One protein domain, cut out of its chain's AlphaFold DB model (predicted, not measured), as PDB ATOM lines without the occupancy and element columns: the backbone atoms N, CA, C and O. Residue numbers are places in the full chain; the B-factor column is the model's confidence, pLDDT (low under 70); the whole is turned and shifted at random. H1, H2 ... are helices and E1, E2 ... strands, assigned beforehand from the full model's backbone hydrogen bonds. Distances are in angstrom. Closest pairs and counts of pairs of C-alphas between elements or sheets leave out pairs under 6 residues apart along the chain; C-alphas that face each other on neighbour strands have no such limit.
ATOM      1  N   LEU A   8     -20.801 -33.937 -10.733       87.50
ATOM      2  CA  LEU A   8     -19.555 -34.692 -10.565       87.50
ATOM      3  C   LEU A   8     -19.144 -35.247 -11.935       87.50
ATOM      4  O   LEU A   8     -19.871 -36.062 -12.505       87.50
ATOM      5  N   GLU A   9     -17.994 -34.824 -12.449       89.50
ATOM      6  CA  GLU A   9     -17.327 -35.469 -13.578       89.50
ATOM      7  C   GLU A   9     -16.324 -36.483 -13.030       89.50
ATOM      8  O   GLU A   9     -15.364 -36.118 -12.358       89.50
ATOM      9  N   LEU A  10     -16.542 -37.763 -13.325       90.50
ATOM     10  CA  LEU A  10     -15.622 -38.821 -12.932       90.50
ATOM     11  C   LEU A  10     -14.837 -39.320 -14.146       90.50
ATOM     12  O   LEU A  10     -15.392 -39.992 -15.018       90.50
ATOM     13  N   ARG A  11     -13.538 -39.028 -14.179       90.44
ATOM     14  CA  ARG A  11     -12.600 -39.535 -15.182       90.44
ATOM     15  C   ARG A  11     -12.040 -40.864 -14.720       90.44
ATOM     16  O   ARG A  11     -11.449 -40.964 -13.651       90.44
ATOM     17  N   ILE A  12     -12.245 -41.895 -15.525       88.38
ATOM     18  CA  ILE A  12     -11.804 -43.255 -15.228       88.38
ATOM     19  C   ILE A  12     -10.799 -43.648 -16.297       88.38
ATOM     20  O   ILE A  12     -11.071 -43.490 -17.488       88.38
ATOM     21  N   HIS A  13      -9.640 -44.157 -15.892       80.81
ATOM     22  CA  HIS A  13      -8.630 -44.542 -16.869       80.81
ATOM     23  C   HIS A  13      -9.103 -45.721 -17.726       80.81
ATOM     24  O   HIS A  13      -9.791 -46.633 -17.267       80.81
ATOM     25  N   GLY A  14      -8.686 -45.714 -18.990       72.81
ATOM     26  CA  GLY A  14      -8.910 -46.826 -19.906       72.81
ATOM     27  C   GLY A  14      -7.917 -47.976 -19.705       72.81
ATOM     28  O   GLY A  14      -7.187 -48.057 -18.712       72.81
ATOM     29  N   ILE A  15      -7.844 -48.847 -20.715       65.88
ATOM     30  CA  ILE A  15      -6.984 -50.046 -20.749       65.88
ATOM     31  C   ILE A  15      -5.493 -49.695 -20.565       65.88
ATOM     32  O   ILE A  15      -4.735 -50.492 -20.021       65.88
ATOM     33  N   ALA A  16      -5.079 -48.481 -20.947       67.06
ATOM     34  CA  ALA A  16      -3.699 -48.008 -20.832       67.06
ATOM     35  C   ALA A  16      -3.248 -47.663 -19.396       67.06
ATOM     36  O   ALA A  16      -2.102 -47.261 -19.212       67.06
ATOM     37  N   ASN A  17      -4.107 -47.820 -18.377       73.00
ATOM     38  CA  ASN A  17      -3.777 -47.484 -16.984       73.00
ATOM     39  C   ASN A  17      -3.239 -46.052 -16.820       73.00
ATOM     40  O   ASN A  17      -2.278 -45.823 -16.085       73.00
ATOM     41  N   THR A  18      -3.855 -45.103 -17.530       84.12
ATOM     42  CA  THR A  18      -3.498 -43.684 -17.504       84.12
ATOM     43  C   THR A  18      -3.436 -43.173 -16.057       84.12
ATOM     44  O   THR A  18      -4.409 -43.342 -15.317       84.12
ATOM     45  N   PRO A  19      -2.310 -42.580 -15.619       85.88
ATOM     46  CA  PRO A  19      -2.175 -42.096 -14.252       85.88
ATOM     47  C   PRO A  19      -3.073 -40.866 -14.014       85.88
ATOM     48  O   PRO A  19      -3.460 -40.186 -14.970       85.88
ATOM     49  N   PRO A  20      -3.457 -40.590 -12.754       88.31
ATOM     50  CA  PRO A  20      -4.435 -39.552 -12.431       88.31
ATOM     51  C   PRO A  20      -4.008 -38.150 -12.867       88.31
ATOM     52  O   PRO A  20      -4.851 -37.399 -13.345       88.31
ATOM     53  N   GLU A  21      -2.720 -37.820 -12.785       87.50
ATOM     54  CA  GLU A  21      -2.169 -36.546 -13.254       87.50
ATOM     55  C   GLU A  21      -2.391 -36.340 -14.763       87.50
ATOM     56  O   GLU A  21      -2.798 -35.266 -15.192       87.50
ATOM     57  N   VAL A  22      -2.276 -37.406 -15.563       87.75
ATOM     58  CA  VAL A  22      -2.532 -37.354 -17.010       87.75
ATOM     59  C   VAL A  22      -4.033 -37.275 -17.304       87.75
ATOM     60  O   VAL A  22      -4.433 -36.564 -18.217       87.75
ATOM     61  N   MET A  23      -4.885 -37.955 -16.527       87.19
ATOM     62  CA  MET A  23      -6.347 -37.833 -16.673       87.19
ATOM     63  C   MET A  23      -6.868 -36.434 -16.322       87.19
ATOM     64  O   MET A  23      -7.876 -35.984 -16.873       87.19
ATOM     65  N   LEU A  24      -6.209 -35.768 -15.379       87.69
ATOM     66  CA  LEU A  24      -6.539 -34.414 -14.946       87.69
ATOM     67  C   LEU A  24      -5.781 -33.337 -15.738       87.69
ATOM     68  O   LEU A  24      -6.069 -32.162 -15.559       87.69
ATOM     69  N   GLY A  25      -4.850 -33.715 -16.620       84.81
ATOM     70  CA  GLY A  25      -4.100 -32.772 -17.456       84.81
ATOM     71  C   GLY A  25      -3.183 -31.826 -16.673       84.81
ATOM     72  O   GLY A  25      -2.906 -30.729 -17.143       84.81
ATOM     73  N   VAL A  26      -2.733 -32.226 -15.481       85.50
ATOM     74  CA  VAL A  26      -1.938 -31.402 -14.548       85.50
ATOM     75  C   VAL A  26      -0.714 -32.166 -14.056       85.50
ATOM     76  O   VAL A  26      -0.596 -33.374 -14.282       85.50
ATOM     77  N   SER A  27       0.213 -31.498 -13.373       87.06
ATOM     78  CA  SER A  27       1.351 -32.189 -12.767       87.06
ATOM     79  C   SER A  27       0.946 -32.932 -11.485       87.06
ATOM     80  O   SER A  27      -0.086 -32.685 -10.854       87.06
ATOM     81  N   ARG A  28       1.767 -33.903 -11.072       86.25
ATOM     82  CA  ARG A  28       1.456 -34.770  -9.923       86.25
ATOM     83  C   ARG A  28       1.433 -34.022  -8.585       86.25
ATOM     84  O   ARG A  28       0.767 -34.450  -7.645       86.25
ATOM     85  N   ASP A  29       2.158 -32.920  -8.478       90.31
ATOM     86  CA  ASP A  29       2.166 -32.044  -7.310       90.31
ATOM     87  C   ASP A  29       0.916 -31.157  -7.214       90.31
ATOM     88  O   ASP A  29       0.614 -30.676  -6.119       90.31
ATOM     89  N   GLU A  30       0.131 -31.026  -8.284       87.81
ATOM     90  CA  GLU A  30      -1.115 -30.247  -8.326       87.81
ATOM     91  C   GLU A  30      -2.360 -31.059  -7.949       87.81
ATOM     92  O   GLU A  30      -3.451 -30.503  -7.789       87.81
ATOM     93  N   ILE A  31      -2.214 -32.368  -7.741       89.75
ATOM     94  CA  ILE A  31      -3.308 -33.263  -7.357       89.75
ATOM     95  C   ILE A  31      -3.179 -33.724  -5.907       89.75
ATOM     96  O   ILE A  31      -2.094 -33.819  -5.335       89.75
ATOM     97  N   THR A  32      -4.313 -34.017  -5.284       90.31
ATOM     98  CA  THR A  32      -4.392 -34.608  -3.950       90.31
ATOM     99  C   THR A  32      -5.371 -35.770  -3.942       90.31
ATOM    100  O   THR A  32      -6.329 -35.805  -4.718       90.31
ATOM    101  N   SER A  33      -5.127 -36.727  -3.053       85.00
ATOM    102  CA  SER A  33      -6.026 -37.853  -2.848       85.00
ATOM    103  C   SER A  33      -7.325 -37.383  -2.188       85.00
ATOM    104  O   SER A  33      -7.313 -36.666  -1.186       85.00
ATOM    105  N   ALA A  34      -8.454 -37.796  -2.757       77.12
ATOM    106  CA  ALA A  34      -9.802 -37.603  -2.221       77.12
ATOM    107  C   ALA A  34     -10.345 -38.883  -1.551       77.12
ATOM    108  O   ALA A  34     -11.544 -38.995  -1.308       77.12
ATOM    109  N   GLY A  35      -9.469 -39.856  -1.277       69.81
ATOM    110  CA  GLY A  35      -9.830 -41.193  -0.808       69.81
ATOM    111  C   GLY A  35      -9.159 -42.253  -1.673       69.81
ATOM    112  O   GLY A  35      -9.787 -42.839  -2.557       69.81
ATOM    113  N   SER A  36      -7.865 -42.470  -1.446       65.69
ATOM    114  CA  SER A  36      -7.061 -43.461  -2.161       65.69
ATOM    115  C   SER A  36      -6.172 -44.258  -1.219       65.69
ATOM    116  O   SER A  36      -5.773 -43.765  -0.165       65.69
ATOM    117  N   ASP A  37      -5.828 -45.470  -1.636       70.50
ATOM    118  CA  ASP A  37      -4.687 -46.214  -1.114       70.50
ATOM    119  C   ASP A  37      -3.545 -46.226  -2.151       70.50
ATOM    120  O   ASP A  37      -3.583 -45.515  -3.159       70.50
ATOM    121  N   GLU A  38      -2.490 -46.998  -1.888       68.12
ATOM    122  CA  GLU A  38      -1.335 -47.127  -2.787       68.12
ATOM    123  C   GLU A  38      -1.673 -47.830  -4.121       68.12
ATOM    124  O   GLU A  38      -0.929 -47.708  -5.102       68.12
ATOM    125  N   LEU A  39      -2.794 -48.558  -4.178       70.69
ATOM    126  CA  LEU A  39      -3.221 -49.395  -5.303       70.69
ATOM    127  C   LEU A  39      -4.274 -48.714  -6.180       70.69
ATOM    128  O   LEU A  39      -4.348 -48.982  -7.384       70.69
ATOM    129  N   GLY A  40      -5.080 -47.828  -5.605       77.06
ATOM    130  CA  GLY A  40      -6.022 -47.021  -6.351       77.06
ATOM    131  C   GLY A  40      -6.844 -46.065  -5.500       77.06
ATOM    132  O   GLY A  40      -6.898 -46.135  -4.275       77.06
ATOM    133  N   GLY A  41      -7.525 -45.153  -6.179       85.00
ATOM    134  CA  GLY A  41      -8.484 -44.259  -5.555       85.00
ATOM    135  C   GLY A  41      -8.756 -43.005  -6.355       85.00
ATOM    136  O   GLY A  41      -8.413 -42.909  -7.536       85.00
ATOM    137  N   PHE A  42      -9.430 -42.077  -5.689       89.75
ATOM    138  CA  PHE A  42      -9.887 -40.832  -6.282       89.75
ATOM    139  C   PHE A  42      -8.857 -39.734  -6.065       89.75
ATOM    140  O   PHE A  42      -8.333 -39.553  -4.964       89.75
ATOM    141  N   TRP A  43      -8.593 -38.991  -7.126       90.19
ATOM    142  CA  TRP A  43      -7.675 -37.869  -7.161       90.19
ATOM    143  C   TRP A  43      -8.428 -36.636  -7.627       90.19
ATOM    144  O   TRP A  43      -9.283 -36.713  -8.508       90.19
ATOM    145  N   ARG A  44      -8.112 -35.497  -7.031       90.19
ATOM    146  CA  ARG A  44      -8.694 -34.204  -7.387       90.19
ATOM    147  C   ARG A  44      -7.610 -33.144  -7.423       90.19
ATOM    148  O   ARG A  44      -6.551 -33.323  -6.824       90.19
ATOM    149  N   TYR A  45      -7.906 -32.018  -8.050       88.75
ATOM    150  CA  TYR A  45      -7.044 -30.845  -7.982       88.75
ATOM    151  C   TYR A  45      -6.877 -30.369  -6.529       88.75
ATOM    152  O   TYR A  45      -7.849 -30.324  -5.770       88.75
ATOM    153  N   LYS A  46      -5.656 -29.989  -6.139       88.19
ATOM    154  CA  LYS A  46      -5.408 -29.238  -4.894       88.19
ATOM    155  C   LYS A  46      -6.049 -27.859  -4.981       88.19
ATOM    156  O   LYS A  46      -6.793 -27.470  -4.088       88.19
ATOM    157  N   ASN A  47      -5.787 -27.179  -6.094       83.12
ATOM    158  CA  ASN A  47      -6.387 -25.909  -6.470       83.12
ATOM    159  C   ASN A  47      -7.023 -26.098  -7.839       83.12
ATOM    160  O   ASN A  47      -6.360 -26.572  -8.757       83.12
ATOM    161  N   LYS A  48      -8.310 -25.771  -7.970       73.81
ATOM    162  CA  LYS A  48      -8.998 -25.912  -9.253       73.81
ATOM    163  C   LYS A  48      -8.297 -25.022 -10.291       73.81
ATOM    164  O   LYS A  48      -8.084 -23.847  -9.979       73.81
ATOM    165  N   PRO A  49      -7.930 -25.551 -11.470       69.56
ATOM    166  CA  PRO A  49      -7.240 -24.760 -12.477       69.56
ATOM    167  C   PRO A  49      -8.110 -23.565 -12.884       69.56
ATOM    168  O   PRO A  49      -9.303 -23.705 -13.165       69.56
ATOM    169  N   GLY A  50      -7.515 -22.373 -12.841       66.00
ATOM    170  CA  GLY A  50      -8.126 -21.165 -13.382       66.00
ATOM    171  C   GLY A  50      -8.086 -21.173 -14.912       66.00
ATOM    172  O   GLY A  50      -7.393 -22.004 -15.505       66.00
ATOM    173  N   PRO A  51      -8.815 -20.261 -15.579       63.12
ATOM    174  CA  PRO A  51      -8.593 -20.036 -17.001       63.12
ATOM    175  C   PRO A  51      -7.103 -19.724 -17.228       63.12
ATOM    176  O   PRO A  51      -6.531 -18.984 -16.424       63.12
ATOM    177  N   PRO A  52      -6.465 -20.292 -18.267       62.53
ATOM    178  CA  PRO A  52      -5.064 -20.005 -18.554       62.53
ATOM    179  C   PRO A  52      -4.864 -18.490 -18.706       62.53
ATOM    180  O   PRO A  52      -5.670 -17.831 -19.365       62.53
ATOM    181  N   GLU A  53      -3.811 -17.947 -18.082       61.41
ATOM    182  CA  GLU A  53      -3.462 -16.516 -18.173       61.41
ATOM    183  C   GLU A  53      -3.128 -16.100 -19.613       61.41
ATOM    184  O   GLU A  53      -3.346 -14.951 -19.987       61.41
ATOM    185  N   ASP A  54      -2.665 -17.050 -20.430       59.78
ATOM    186  CA  ASP A  54      -2.381 -16.869 -21.850       59.78
ATOM    187  C   ASP A  54      -3.465 -17.548 -22.707       59.78
ATOM    188  O   ASP A  54      -3.415 -18.744 -23.015       59.78
ATOM    189  N   THR A  55      -4.509 -16.790 -23.053       53.28
ATOM    190  CA  THR A  55      -5.670 -17.277 -23.818       53.28
ATOM    191  C   THR A  55      -5.387 -17.547 -25.299       53.28
ATOM    192  O   THR A  55      -6.250 -18.131 -25.973       53.28
ATOM    193  N   ASP A  56      -4.215 -17.148 -25.798       54.38
ATOM    194  CA  ASP A  56      -3.882 -17.171 -27.225       54.38
ATOM    195  C   ASP A  56      -3.124 -18.430 -27.659       54.38
ATOM    196  O   ASP A  56      -3.144 -18.780 -28.842       54.38
ATOM    197  N   SER A  57      -2.534 -19.191 -26.731       55.91
ATOM    198  CA  SER A  57      -1.905 -20.460 -27.099       55.91
ATOM    199  C   SER A  57      -2.949 -21.584 -27.221       55.91
ATOM    200  O   SER A  57      -3.607 -22.003 -26.265       55.91
ATOM    201  N   PHE A  58      -3.109 -22.104 -28.440       54.00
ATOM    202  CA  PHE A  58      -3.990 -23.242 -28.732       54.00
ATOM    203  C   PHE A  58      -3.627 -24.479 -27.883       54.00
ATOM    204  O   PHE A  58      -4.512 -25.190 -27.414       54.00
ATOM    205  N   ALA A  59      -2.333 -24.665 -27.593       54.12
ATOM    206  CA  ALA A  59      -1.805 -25.761 -26.781       54.12
ATOM    207  C   ALA A  59      -2.245 -25.709 -25.301       54.12
ATOM    208  O   ALA A  59      -2.567 -26.752 -24.731       54.12
ATOM    209  N   ALA A  60      -2.334 -24.522 -24.680       53.19
ATOM    210  CA  ALA A  60      -2.813 -24.395 -23.296       53.19
ATOM    211  C   ALA A  60      -4.325 -24.663 -23.169       53.19
ATOM    212  O   ALA A  60      -4.792 -25.144 -22.137       53.19
ATOM    213  N   ARG A  61      -5.098 -24.396 -24.231       54.41
ATOM    214  CA  ARG A  61      -6.541 -24.700 -24.291       54.41
ATOM    215  C   ARG A  61      -6.834 -26.174 -24.580       54.41
ATOM    216  O   ARG A  61      -7.943 -26.616 -24.299       54.41
ATOM    217  N   GLU A  62      -5.877 -26.914 -25.138       57.31
ATOM    218  CA  GLU A  62      -6.012 -28.343 -25.442       57.31
ATOM    219  C   GLU A  62      -5.723 -29.234 -24.220       57.31
ATOM    220  O   GLU A  62      -6.351 -30.281 -24.068       57.31
ATOM    221  N   GLN A  63      -4.835 -28.803 -23.312       56.97
ATOM    222  CA  GLN A  63      -4.486 -29.560 -22.098       56.97
ATOM    223  C   GLN A  63      -5.559 -29.512 -20.998       56.97
ATOM    224  O   GLN A  63      -5.739 -30.496 -20.281       56.97
ATOM    225  N   LEU A  64      -6.295 -28.403 -20.877       59.84
ATOM    226  CA  LEU A  64      -7.396 -28.257 -19.923       59.84
ATOM    227  C   LEU A  64      -8.731 -28.518 -20.616       59.84
ATOM    228  O   LEU A  64      -9.174 -27.746 -21.471       59.84
ATOM    229  N   HIS A  65      -9.422 -29.589 -20.226       64.25
ATOM    230  CA  HIS A  65     -10.758 -29.838 -20.745       64.25
ATOM    231  C   HIS A  65     -11.704 -28.705 -20.331       64.25
ATOM    232  O   HIS A  65     -11.705 -28.226 -19.201       64.25
ATOM    233  N   ARG A  66     -12.578 -28.300 -21.259       62.88
ATOM    234  CA  ARG A  66     -13.528 -27.186 -21.085       62.88
ATOM    235  C   ARG A  66     -14.422 -27.326 -19.842       62.88
ATOM    236  O   ARG A  66     -14.953 -26.329 -19.364       62.88
ATOM    237  N   THR A  67     -14.597 -28.547 -19.340       70.00
ATOM    238  CA  THR A  67     -15.364 -28.865 -18.132       70.00
ATOM    239  C   THR A  67     -14.612 -28.567 -16.832       70.00
ATOM    240  O   THR A  67     -15.256 -28.215 -15.846       70.00
ATOM    241  N   ASP A  68     -13.276 -28.595 -16.830       73.56
ATOM    242  CA  ASP A  68     -12.457 -28.312 -15.642       73.56
ATOM    243  C   ASP A  68     -12.529 -26.841 -15.212       73.56
ATOM    244  O   ASP A  68     -12.353 -26.526 -14.036       73.56
ATOM    245  N   LEU A  69     -12.860 -25.945 -16.146       74.62
ATOM    246  CA  LEU A  69     -13.007 -24.508 -15.900       74.62
ATOM    247  C   LEU A  69     -14.405 -24.117 -15.392       74.62
ATOM    248  O   LEU A  69     -14.588 -23.008 -14.890       74.62
ATOM    249  N   ASP A  70     -15.411 -24.995 -15.501       80.19
ATOM    250  CA  ASP A  70     -16.772 -24.677 -15.061       80.19
ATOM    251  C   ASP A  70     -16.877 -24.816 -13.530       80.19
ATOM    252  O   ASP A  70     -16.744 -25.922 -13.001       80.19
ATOM    253  N   PRO A  71     -17.155 -23.741 -12.765       77.75
ATOM    254  CA  PRO A  71     -17.263 -23.807 -11.306       77.75
ATOM    255  C   PRO A  71     -18.377 -24.750 -10.813       77.75
ATOM    256  O   PRO A  71     -18.339 -25.180  -9.661       77.75
ATOM    257  N   ARG A  72     -19.339 -25.113 -11.672       82.81
ATOM    258  CA  ARG A  72     -20.449 -26.026 -11.359       82.81
ATOM    259  C   ARG A  72     -20.059 -27.507 -11.414       82.81
ATOM    260  O   ARG A  72     -20.801 -28.331 -10.870       82.81
ATOM    261  N   ILE A  73     -18.938 -27.834 -12.059       84.00
ATOM    262  CA  ILE A  73     -18.444 -29.200 -12.255       84.00
ATOM    263  C   ILE A  73     -17.337 -29.489 -11.242       84.00
ATOM    264  O   ILE A  73     -16.394 -28.717 -11.094       84.00
ATOM    265  N   HIS A  74     -17.448 -30.595 -10.524       86.00
ATOM    266  CA  HIS A  74     -16.406 -31.138  -9.663       86.00
ATOM    267  C   HIS A  74     -15.778 -32.330 -10.381       86.00
ATOM    268  O   HIS A  74     -16.468 -33.321 -10.607       86.00
ATOM    269  N   THR A  75     -14.511 -32.218 -10.778       89.12
ATOM    270  CA  THR A  75     -13.804 -33.277 -11.510       89.12
ATOM    271  C   THR A  75     -12.996 -34.139 -10.548       89.12
ATOM    272  O   THR A  75     -12.193 -33.626  -9.765       89.12
ATOM    273  N   GLU A  76     -13.162 -35.453 -10.647       91.62
ATOM    274  CA  GLU A  76     -12.336 -36.443  -9.963       91.62
ATOM    275  C   GLU A  76     -11.762 -37.437 -10.969       91.62
ATOM    276  O   GLU A  76     -12.430 -37.846 -11.917       91.62
ATOM    277  N   ALA A  77     -10.525 -37.859 -10.745       90.69
ATOM    278  CA  ALA A  77      -9.874 -38.927 -11.482       90.69
ATOM    279  C   ALA A  77      -9.814 -40.186 -10.622       90.69
ATOM    280  O   ALA A  77      -9.137 -40.220  -9.594       90.69
ATOM    281  N   TYR A  78     -10.493 -41.243 -11.052       90.00
ATOM    282  CA  TYR A  78     -10.392 -42.556 -10.435       90.00
ATOM    283  C   TYR A  78      -9.322 -43.383 -11.141       90.00
ATOM    284  O   TYR A  78      -9.460 -43.733 -12.315       90.00
ATOM    285  N   SER A  79      -8.251 -43.698 -10.410       85.88
ATOM    286  CA  SER A  79      -7.154 -44.540 -10.884       85.88
ATOM    287  C   SER A  79      -7.092 -45.855 -10.111       85.88
ATOM    288  O   SER A  79      -7.014 -45.831  -8.887       85.88
ATOM    289  N   TRP A  80      -7.101 -46.996 -10.807       81.25
ATOM    290  CA  TRP A  80      -6.867 -48.342 -10.257       81.25
ATOM    291  C   TRP A  80      -5.655 -49.045 -10.884       81.25
ATOM    292  O   TRP A  80      -5.410 -50.221 -10.616       81.25
ATOM    293  N   GLY A  81      -4.884 -48.361 -11.737       67.12
ATOM    294  CA  GLY A  81      -3.795 -48.974 -12.508       67.12
ATOM    295  C   GLY A  81      -2.694 -49.614 -11.652       67.12
ATOM    296  O   GLY A  81      -2.081 -50.600 -12.072       67.12
ATOM    297  N   ASN A  82      -2.481 -49.123 -10.427       68.88
ATOM    298  CA  ASN A  82      -1.523 -49.718  -9.493       68.88
ATOM    299  C   ASN A  82      -1.990 -51.074  -8.942       68.88
ATOM    300  O   ASN A  82      -1.146 -51.903  -8.621       68.88
ATOM    301  N   MET A  83      -3.295 -51.359  -8.933       67.75
ATOM    302  CA  MET A  83      -3.859 -52.650  -8.519       67.75
ATOM    303  C   MET A  83      -3.475 -53.796  -9.469       67.75
ATOM    304  O   MET A  83      -3.371 -54.945  -9.049       67.75
ATOM    305  N   VAL A  84      -3.232 -53.477 -10.745       57.56
ATOM    306  CA  VAL A  84      -2.788 -54.435 -11.774       57.56
ATOM    307  C   VAL A  84      -1.255 -54.488 -11.862       57.56
ATOM    308  O   VAL A  84      -0.688 -55.493 -12.288       57.56
ATOM    309  N   ARG A  85      -0.569 -53.416 -11.436       55.31
ATOM    310  CA  ARG A  85       0.896 -53.272 -11.484       55.31
ATOM    311  C   ARG A  85       1.631 -53.701 -10.220       55.31
ATOM    312  O   ARG A  85       2.829 -53.935 -10.315       55.31
ATOM    313  N   SER A  86       0.984 -53.813  -9.060       50.53
ATOM    314  CA  SER A  86       1.659 -54.067  -7.781       50.53
ATOM    315  C   SER A  86       2.107 -55.528  -7.591       50.53
ATOM    316  O   SER A  86       1.724 -56.198  -6.635       50.53
TER     317      SER A  86
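Overview. This is residues 8 to 86 of the 510 residues of an uncharacterized protein of Gulosibacter molinativorax (UniProt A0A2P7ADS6). A small, strongly twisted sheet of four strands has the short helix H1 over one face, while a long loop and H2 reach away beyond one end, where residues 53 to 59 stick out, and the short helix H3 lies beyond the other end. The printed part has 79 residues, in the order E1 H1 E2 E3 H2 E4 H3; the mixed sheet runs E1 E4 E3 E2. The class is mixed, helices and strands, with 39 residues in named elements, under half. The whole is compact, radius of gyration of the C-alphas 13.1 A, yet elongated, spanning 42 by 23 by 20 A.

Arrangement. Look first at E4, residues 73 to 79, an inner strand. E1, residues 8 to 12, is its parallel neighbour, with N 9 and O 74 2.8 A apart, within hydrogen-bond range. E3, residues 41 to 45, is its antiparallel neighbour, with N 43 and O 77 at 2.8 A. E2, residues 31 to 36, forms a hairpin with E3, with N 34 and O 42 at 2.8 A. H1, residues 20 to 24, is on the sheet at a height of 7.2 A, only just over E4, with 3 of its C-alphas falling there; the closest C-alphas of the two, Pro 20 and Ala 77, are 5.6 A apart. E1, H1 and E2 form a split strand-helix-strand unit, two strands of one sheet that follow each other among the strands, with a helix between them in the chain and with E4 and E3 between them in the sheet; its crossover is right-handed. H2, residues 58 to 63, and H3, residues 81 to 85, are not on the sheet and are apart from each other. In H1, H2 and H3 every O i to N i+4 pair is within hydrogen-bond range.

Along the chain. Find C-alpha 8 at (-19.555, -34.692, -10.565); E1 runs 12.5 A from there. E4 covers 19.1 A, E3 13.7 A, E2 12.0 A, H2 9.2 A, H3 6.4 A and H1 6.1 A. H3 ends at C-alpha 85, (0.896, -53.272, -11.484).

Size, cuts and confidence. The C-alphas farthest apart, Asp 56 and Ser 86, are 42.1 A apart. The printed part has no cut; the link from E3 to H2 is long. Mean pLDDT of the printed part is 75.7, with residues 49 to 66 and 81 to 86 among those under 70.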